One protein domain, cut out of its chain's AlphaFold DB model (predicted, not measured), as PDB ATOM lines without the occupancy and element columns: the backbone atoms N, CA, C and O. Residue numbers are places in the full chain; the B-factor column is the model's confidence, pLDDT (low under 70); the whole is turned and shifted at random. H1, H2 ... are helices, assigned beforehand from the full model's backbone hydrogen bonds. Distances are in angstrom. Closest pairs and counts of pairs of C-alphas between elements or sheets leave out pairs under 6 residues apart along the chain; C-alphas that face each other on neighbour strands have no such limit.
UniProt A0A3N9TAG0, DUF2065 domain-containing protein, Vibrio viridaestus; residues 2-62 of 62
ATOM      1  N   ALA A   2      -5.856  48.090 -38.968       66.50
ATOM      2  CA  ALA A   2      -4.916  48.885 -38.157       66.50
ATOM      3  C   ALA A   2      -5.093  48.712 -36.630       66.50
ATOM      4  O   ALA A   2      -4.107  48.593 -35.913       66.50
ATOM      5  N   HIS A   3      -6.336  48.625 -36.138       74.00
ATOM      6  CA  HIS A   3      -6.620  48.449 -34.705       74.00
ATOM      7  C   HIS A   3      -6.007  47.162 -34.122       74.00
ATOM      8  O   HIS A   3      -5.428  47.188 -33.042       74.00
ATOM      9  N   SER A   4      -6.064  46.049 -34.858       83.44
ATOM     10  CA  SER A   4      -5.507  44.766 -34.415       83.44
ATOM     11  C   SER A   4      -3.978  44.787 -34.340       83.44
ATOM     12  O   SER A   4      -3.407  44.180 -33.441       83.44
ATOM     13  N   ILE A   5      -3.316  45.515 -35.249       85.75
ATOM     14  CA  ILE A   5      -1.852  45.662 -35.262       85.75
ATOM     15  C   ILE A   5      -1.392  46.471 -34.048       85.75
ATOM     16  O   ILE A   5      -0.492  46.036 -33.335       85.75
ATOM     17  N   TRP A   6      -2.038  47.609 -33.775       91.94
ATOM     18  CA  TRP A   6      -1.726  48.433 -32.602       91.94
ATOM     19  C   TRP A   6      -1.988  47.696 -31.287       91.94
ATOM     20  O   TRP A   6      -1.209  47.829 -30.347       91.94
ATOM     21  N   LEU A   7      -3.036  46.871 -31.231       90.00
ATOM     22  CA  LEU A   7      -3.340  46.049 -30.061       90.00
ATOM     23  C   LEU A   7      -2.294  44.940 -29.856       90.00
ATOM     24  O   LEU A   7      -1.810  44.766 -28.741       90.00
ATOM     25  N   ALA A   8      -1.885  44.242 -30.920       89.00
ATOM     26  CA  ALA A   8      -0.810  43.249 -30.856       89.00
ATOM     27  C   ALA A   8       0.529  43.876 -30.424       89.00
ATOM     28  O   ALA A   8       1.223  43.319 -29.578       89.00
ATOM     29  N   PHE A   9       0.853  45.068 -30.937       90.81
ATOM     30  CA  PHE A   9       2.018  45.839 -30.498       90.81
ATOM     31  C   PHE A   9       1.924  46.246 -29.024       90.81
ATOM     32  O   PHE A   9       2.902  46.115 -28.294       90.81
ATOM     33  N   GLY A  10       0.755  46.698 -28.567       92.44
ATOM     34  CA  GLY A  10       0.530  47.038 -27.162       92.44
ATOM     35  C   GLY A  10       0.740  45.843 -26.230       92.44
ATOM     36  O   GLY A  10       1.400  45.979 -25.203       92.44
ATOM     37  N   LEU A  11       0.244  44.662 -26.613       91.12
ATOM     38  CA  LEU A  11       0.453  43.421 -25.861       91.12
ATOM     39  C   LEU A  11       1.922  42.984 -25.858       91.12
ATOM     40  O   LEU A  11       2.432  42.617 -24.802       91.12
ATOM     41  N   LEU A  12       2.612  43.068 -27.000       92.00
ATOM     42  CA  LEU A  12       4.046  42.782 -27.095       92.00
ATOM     43  C   LEU A  12       4.850  43.680 -26.146       92.00
ATOM     44  O   LEU A  12       5.664  43.182 -25.375       92.00
ATOM     45  N   LEU A  13       4.580  44.989 -26.151       92.25
ATOM     46  CA  LEU A  13       5.252  45.956 -25.277       92.25
ATOM     47  C   LEU A  13       4.936  45.733 -23.796       92.25
ATOM     48  O   LEU A  13       5.818  45.899 -22.958       92.25
ATOM     49  N   LEU A  14       3.702  45.345 -23.465       92.56
ATOM     50  CA  LEU A  14       3.330  44.959 -22.105       92.56
ATOM     51  C   LEU A  14       4.152  43.757 -21.641       92.56
ATOM     52  O   LEU A  14       4.761  43.817 -20.577       92.56
ATOM     53  N   VAL A  15       4.215  42.691 -22.442       91.00
ATOM     54  CA  VAL A  15       4.971  41.476 -22.106       91.00
ATOM     55  C   VAL A  15       6.469  41.768 -21.971       91.00
ATOM     56  O   VAL A  15       7.067  41.385 -20.968       91.00
ATOM     57  N   GLU A  16       7.056  42.506 -22.914       89.19
ATOM     58  CA  GLU A  16       8.472  42.910 -22.869       89.19
ATOM     59  C   GLU A  16       8.782  43.841 -21.681       89.19
ATOM     60  O   GLU A  16       9.816  43.719 -21.026       89.19
ATOM     61  N   GLY A  17       7.868  44.758 -21.348       89.62
ATOM     62  CA  GLY A  17       8.031  45.721 -20.257       89.62
ATOM     63  C   GLY A  17       7.789  45.146 -18.857       89.62
ATOM     64  O   GLY A  17       8.329  45.665 -17.878       89.62
ATOM     65  N   ILE A  18       7.023  44.058 -18.740       92.81
ATOM     66  CA  ILE A  18       6.688  43.426 -17.455       92.81
ATOM     67  C   ILE A  18       7.938  42.911 -16.728       92.81
ATOM     68  O   ILE A  18       8.063  43.102 -15.516       92.81
ATOM     69  N   GLY A  19       8.876  42.293 -17.451       87.31
ATOM     70  CA  GLY A  19      10.125  41.761 -16.892       87.31
ATOM     71  C   GLY A  19      10.932  42.796 -16.092       87.31
ATOM     72  O   GLY A  19      11.147  42.603 -14.887       87.31
ATOM     73  N   PRO A  20      11.354  43.916 -16.712       88.31
ATOM     74  CA  PRO A  20      12.083  44.972 -16.015       88.31
ATOM     75  C   PRO A  20      11.227  45.725 -14.987       88.31
ATOM     76  O   PRO A  20      11.778  46.182 -13.985       88.31
ATOM     77  N   PHE A  21       9.910  45.833 -15.192       90.00
ATOM     78  CA  PHE A  21       9.011  46.561 -14.290       90.00
ATOM     79  C   PHE A  21       8.766  45.830 -12.960       90.00
ATOM     80  O   PHE A  21       8.834  46.449 -11.901       90.00
ATOM     81  N   ILE A  22       8.526  44.512 -12.986       90.19
ATOM     82  CA  ILE A  22       8.225  43.734 -11.769       90.19
ATOM     83  C   ILE A  22       9.479  43.496 -10.923       90.19
ATOM     84  O   ILE A  22       9.434  43.582  -9.694       90.19
ATOM     85  N   SER A  23      10.606  43.131 -11.543       89.56
ATOM     86  CA  SER A  23      11.824  42.823 -10.788       89.56
ATOM     87  C   SER A  23      13.094  43.098 -11.594       89.56
ATOM     88  O   SER A  23      13.701  42.168 -12.136       89.56
ATOM     89  N   PRO A  24      13.580  44.353 -11.611       88.06
ATOM     90  CA  PRO A  24      14.724  44.740 -12.437       88.06
ATOM     91  C   PRO A  24      16.006  43.978 -12.072       88.06
ATOM     92  O   PRO A  24      16.806  43.644 -12.944       88.06
ATOM     93  N   ARG A  25      16.197  43.635 -10.788       90.94
ATOM     94  CA  ARG A  25      17.350  42.841 -10.324       90.94
ATOM     95  C   ARG A  25      17.327  41.404 -10.846       90.94
ATOM     96  O   ARG A  25      18.350  40.927 -11.329       90.94
ATOM     97  N   LYS A  26      16.182  40.717 -10.744       89.00
ATOM     98  CA  LYS A  26      16.048  39.336 -11.234       89.00
ATOM     99  C   LYS A  26      16.151  39.301 -12.756       89.00
ATOM    100  O   LYS A  26      16.926  38.509 -13.275       89.00
ATOM    101  N   TRP A  27      15.462  40.217 -13.437       91.00
ATOM    102  CA  TRP A  27      15.516  40.364 -14.891       91.00
ATOM    103  C   TRP A  27      16.948  40.557 -15.401       91.00
ATOM    104  O   TRP A  27      17.405  39.816 -16.269       91.00
ATOM    105  N   ARG A  28      17.705  41.483 -14.797       90.38
ATOM    106  CA  ARG A  28      19.114  41.709 -15.147       90.38
ATOM    107  C   ARG A  28      19.971  40.461 -14.943       90.38
ATOM    108  O   ARG A  28      20.793  40.160 -15.802       90.38
ATOM    109  N   ASN A  29      19.784  39.727 -13.845       93.12
ATOM    110  CA  ASN A  29      20.515  38.479 -13.617       93.12
ATOM    111  C   ASN A  29      20.174  37.419 -14.674       93.12
ATOM    112  O   ASN A  29      21.079  36.758 -15.169       93.12
ATOM    113  N   THR A  30      18.905  37.291 -15.070       89.12
ATOM    114  CA  THR A  30      18.486  36.376 -16.142       89.12
ATOM    115  C   THR A  30      19.136  36.731 -17.477       89.12
ATOM    116  O   THR A  30      19.677  35.848 -18.138       89.12
ATOM    117  N   ILE A  31      19.162  38.015 -17.853       90.00
ATOM    118  CA  ILE A  31      19.842  38.462 -19.078       90.00
ATOM    119  C   ILE A  31      21.346  38.175 -19.013       90.00
ATOM    120  O   ILE A  31      21.912  37.685 -19.982       90.00
ATOM    121  N   LEU A  32      22.002  38.424 -17.879       92.25
ATOM    122  CA  LEU A  32      23.431  38.131 -17.726       92.25
ATOM    123  C   LEU A  32      23.737  36.631 -17.859       92.25
ATOM    124  O   LEU A  32      24.745  36.269 -18.462       92.25
ATOM    125  N   LEU A  33      22.856  35.762 -17.354       90.19
ATOM    126  CA  LEU A  33      22.970  34.314 -17.548       90.19
ATOM    127  C   LEU A  33      22.828  33.924 -19.024       90.19
ATOM    128  O   LEU A  33      23.571  33.064 -19.486       90.19
ATOM    129  N   LEU A  34      21.913  34.569 -19.758       88.81
ATOM    130  CA  LEU A  34      21.717  34.367 -21.198       88.81
ATOM    131  C   LEU A  34      22.931  34.823 -22.017       88.81
ATOM    132  O   LEU A  34      23.364  34.101 -22.906       88.81
ATOM    133  N   VAL A  35      23.502  35.986 -21.695       89.25
ATOM    134  CA  VAL A  35      24.695  36.528 -22.370       89.25
ATOM    135  C   VAL A  35      25.937  35.669 -22.107       89.25
ATOM    136  O   VAL A  35      26.829  35.612 -22.945       89.25
ATOM    137  N   GLY A  36      25.998  34.977 -20.967       89.56
ATOM    138  CA  GLY A  36      27.082  34.044 -20.650       89.56
ATOM    139  C   GLY A  36      26.969  32.662 -21.309       89.56
ATOM    140  O   GLY A  36      27.857  31.836 -21.104       89.56
ATOM    141  N   GLN A  37      25.892  32.367 -22.049       88.31
ATOM    142  CA  GLN A  37      25.745  31.100 -22.775       88.31
ATOM    143  C   GLN A  37      26.546  31.103 -24.080       88.31
ATOM    144  O   GLN A  37      26.785  32.144 -24.682       88.31
ATOM    145  N   THR A  38      26.926  29.912 -24.549       89.75
ATOM    146  CA  THR A  38      27.538  29.751 -25.871       89.75
ATOM    147  C   THR A  38      26.549  30.113 -26.980       89.75
ATOM    148  O   THR A  38      25.339  29.894 -26.847       89.75
ATOM    149  N   ASP A  39      27.066  30.607 -28.107       89.31
ATOM    150  CA  ASP A  39      26.252  31.012 -29.261       89.31
ATOM    151  C   ASP A  39      25.326  29.886 -29.750       89.31
ATOM    152  O   ASP A  39      24.179  30.135 -30.124       89.31
ATOM    153  N   ASP A  40      25.773  28.628 -29.683       90.94
ATOM    154  CA  ASP A  40      24.964  27.463 -30.054       90.94
ATOM    155  C   ASP A  40      23.730  27.288 -29.163       90.94
ATOM    156  O   ASP A  40      22.635  27.003 -29.657       90.94
ATOM    157  N   ASN A  41      23.873  27.478 -27.849       89.00
ATOM    158  CA  ASN A  41      22.750  27.385 -26.920       89.00
ATOM    159  C   ASN A  41      21.778  28.546 -27.125       89.00
ATOM    160  O   ASN A  41      20.564  28.329 -27.152       89.00
ATOM    161  N   LEU A  42      22.294  29.757 -27.345       91.00
ATOM    162  CA  LEU A  42      21.462  30.923 -27.620       91.00
ATOM    163  C   LEU A  42      20.667  30.745 -28.925       91.00
ATOM    164  O   LEU A  42      19.466  31.023 -28.963       91.00
ATOM    165  N   ARG A  43      21.293  30.181 -29.967       92.12
ATOM    166  CA  ARG A  43      20.627  29.821 -31.230       92.12
ATOM    167  C   ARG A  43      19.575  28.732 -31.056       92.12
ATOM    168  O   ARG A  43      18.545  28.799 -31.717       92.12
ATOM    169  N   ARG A  44      19.790  27.745 -30.181       92.06
ATOM    170  CA  ARG A  44      18.787  26.704 -29.880       92.06
ATOM    171  C   ARG A  44      17.575  27.281 -29.161       92.06
ATOM    172  O   ARG A  44      16.449  26.981 -29.548       92.06
ATOM    173  N   ILE A  45      17.797  28.140 -28.165       91.06
ATOM    174  CA  ILE A  45      16.720  28.832 -27.447       91.06
ATOM    175  C   ILE A  45      15.929  29.705 -28.426       91.06
ATOM    176  O   ILE A  45      14.721  29.517 -28.570       91.06
ATOM    177  N   GLY A  46      16.609  30.581 -29.175       90.00
ATOM    178  CA  GLY A  46      15.973  31.428 -30.186       90.00
ATOM    179  C   GLY A  46      15.255  30.622 -31.270       90.00
ATOM    180  O   GLY A  46      14.114  30.919 -31.611       90.00
ATOM    181  N   GLY A  47      15.870  29.545 -31.758       93.50
ATOM    182  CA  GLY A  47      15.270  28.644 -32.738       93.50
ATOM    183  C   GLY A  47      13.998  27.975 -32.218       93.50
ATOM    184  O   GLY A  47      12.997  27.943 -32.928       93.50
ATOM    185  N   SER A  48      13.994  27.505 -30.967       94.12
ATOM    186  CA  SER A  48      12.800  26.910 -30.354       94.12
ATOM    187  C   SER A  48      11.643  27.910 -30.226       94.12
ATOM    188  O   SER A  48      10.503  27.553 -30.517       94.12
ATOM    189  N   LEU A  49      11.935  29.175 -29.891       92.69
ATOM    190  CA  LEU A  49      10.951  30.264 -29.833       92.69
ATOM    191  C   LEU A  49      10.366  30.576 -31.216       92.69
ATOM    192  O   LEU A  49       9.150  30.710 -31.349       92.69
ATOM    193  N   VAL A  50      11.210  30.638 -32.250       95.19
ATOM    194  CA  VAL A  50      10.773  30.853 -33.640       95.19
ATOM    195  C   VAL A  50       9.876  29.711 -34.113       95.19
ATOM    196  O   VAL A  50       8.811  29.968 -34.670       95.19
ATOM    197  N   VAL A  51      10.266  28.457 -33.865       96.62
ATOM    198  CA  VAL A  51       9.468  27.284 -34.256       96.62
ATOM    199  C   VAL A  51       8.134  27.261 -33.513       96.62
ATOM    200  O   VAL A  51       7.097  27.083 -34.147       96.62
ATOM    201  N   ALA A  52       8.129  27.489 -32.197       95.25
ATOM    202  CA  ALA A  52       6.894  27.553 -31.419       95.25
ATOM    203  C   ALA A  52       5.960  28.662 -31.932       95.25
ATOM    204  O   ALA A  52       4.781  28.409 -32.177       95.25
ATOM    205  N   GLY A  53       6.493  29.865 -32.172       90.81
ATOM    206  CA  GLY A  53       5.733  30.974 -32.748       90.81
ATOM    207  C   GLY A  53       5.169  30.644 -34.129       90.81
ATOM    208  O   GLY A  53       4.000  30.912 -34.397       90.81
ATOM    209  N   PHE A  54       5.957  29.990 -34.984       94.94
ATOM    210  CA  PHE A  54       5.512  29.553 -36.306       94.94
ATOM    211  C   PHE A  54       4.372  28.531 -36.227       94.94
ATOM    212  O   PHE A  54       3.395  28.661 -36.957       94.94
ATOM    213  N   VAL A  55       4.456  27.553 -35.320       94.94
ATOM    214  CA  VAL A  55       3.401  26.548 -35.108       94.94
ATOM    215  C   VAL A  55       2.103  27.203 -34.636       94.94
ATOM    216  O   VAL A  55       1.039  26.895 -35.170       94.94
ATOM    217  N   ILE A  56       2.183  28.134 -33.681       90.81
ATOM    218  CA  ILE A  56       1.016  28.879 -33.191       90.81
ATOM    219  C   ILE A  56       0.407  29.703 -34.333       90.81
ATOM    220  O   ILE A  56      -0.789  29.595 -34.593       90.81
ATOM    221  N   CYS A  57       1.220  30.471 -35.064       90.62
ATOM    222  CA  CYS A  57       0.753  31.241 -36.216       90.62
ATOM    223  C   CYS A  57       0.096  30.347 -37.269       90.62
ATOM    224  O   CYS A  57      -0.982  30.675 -37.744       90.62
ATOM    225  N   TYR A  58       0.702  29.207 -37.609       93.31
ATOM    226  CA  TYR A  58       0.137  28.264 -38.571       93.31
ATOM    227  C   TYR A  58      -1.222  27.718 -38.116       93.31
ATOM    228  O   TYR A  58      -2.133  27.595 -38.931       93.31
ATOM    229  N   PHE A  59      -1.374  27.419 -36.822       93.31
ATOM    230  CA  PHE A  59      -2.621  26.895 -36.271       93.31
ATOM    231  C   PHE A  59      -3.752  27.933 -36.250       93.31
ATOM    232  O   PHE A  59      -4.884  27.585 -36.556       93.31
ATOM    233  N   TYR A  60      -3.458  29.190 -35.899       84.81
ATOM    234  CA  TYR A  60      -4.466  30.261 -35.813       84.81
ATOM    235  C   TYR A  60      -4.749  30.969 -37.146       84.81
ATOM    236  O   TYR A  60      -5.781  31.624 -37.275       84.81
ATOM    237  N   LEU A  61      -3.825  30.905 -38.111       83.75
ATOM    238  CA  LEU A  61      -3.997  31.495 -39.444       83.75
ATOM    239  C   LEU A  61      -4.762  30.571 -40.407       83.75
ATOM    240  O   LEU A  61      -5.275  31.048 -41.419       83.75
ATOM    241  N   ARG A  62      -4.802  29.269 -40.112       70.38
ATOM    242  CA  ARG A  62      -5.589  28.266 -40.836       70.38
ATOM    243  C   ARG A  62      -7.051  28.288 -40.397       70.38
ATOM    244  O   ARG A  62      -7.898  28.061 -41.288       70.38
TER     245      ARG A  62
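Overview. This is residues 2 to 62 of the 62 residues of the protein "DUF2065 domain-containing protein" of Vibrio viridaestus (UniProt A0A3N9TAG0). This is a flat, open U: the long helices H3 and H1 are its legs, and the shorter H2 crosses between them at one end. The printed part has 61 residues, with three named helices in the order H1, H2, H3 and no named strand: all helix. It is loose, with a radius of gyration of the C-alphas of 14.9 A and spans of 38 by 28 by 14 A.

Arrangement. Start at H3, residues 39 to 61. H2, residues 24 to 35, is close but not clearly touching H3: their closest C-alphas, Leu 34 and Leu 42, are 7.3 A apart. Their lines are only just about perpendicular, at 71 degrees. H1, residues 2 to 22, and H2 only just touch, with 3 pairs of C-alphas within 8 A, and only at the corner; closest are the C-alphas of Pro 20 and Trp 27, 5.9 A. H1 and H3 are apart. Every O i to N i+4 pair is within hydrogen-bond range in H2 and H3, and 15 of 17 in H1.

Along the chain. Find C-alpha 39 at (26.252, 31.012, -29.261); H3 runs 31.9 A to C-alpha 61. H1 runs 29.9 A from C-alpha 2 at (-4.916, 48.885, -38.157), with a kink of 29 degrees near residue 16.

Size, cuts and confidence. The farthest C-alphas, Arg 25 and Arg 62, are 40.9 A apart. The printed part has no cut; both links are tight. Residue 2 is under pLDDT 70.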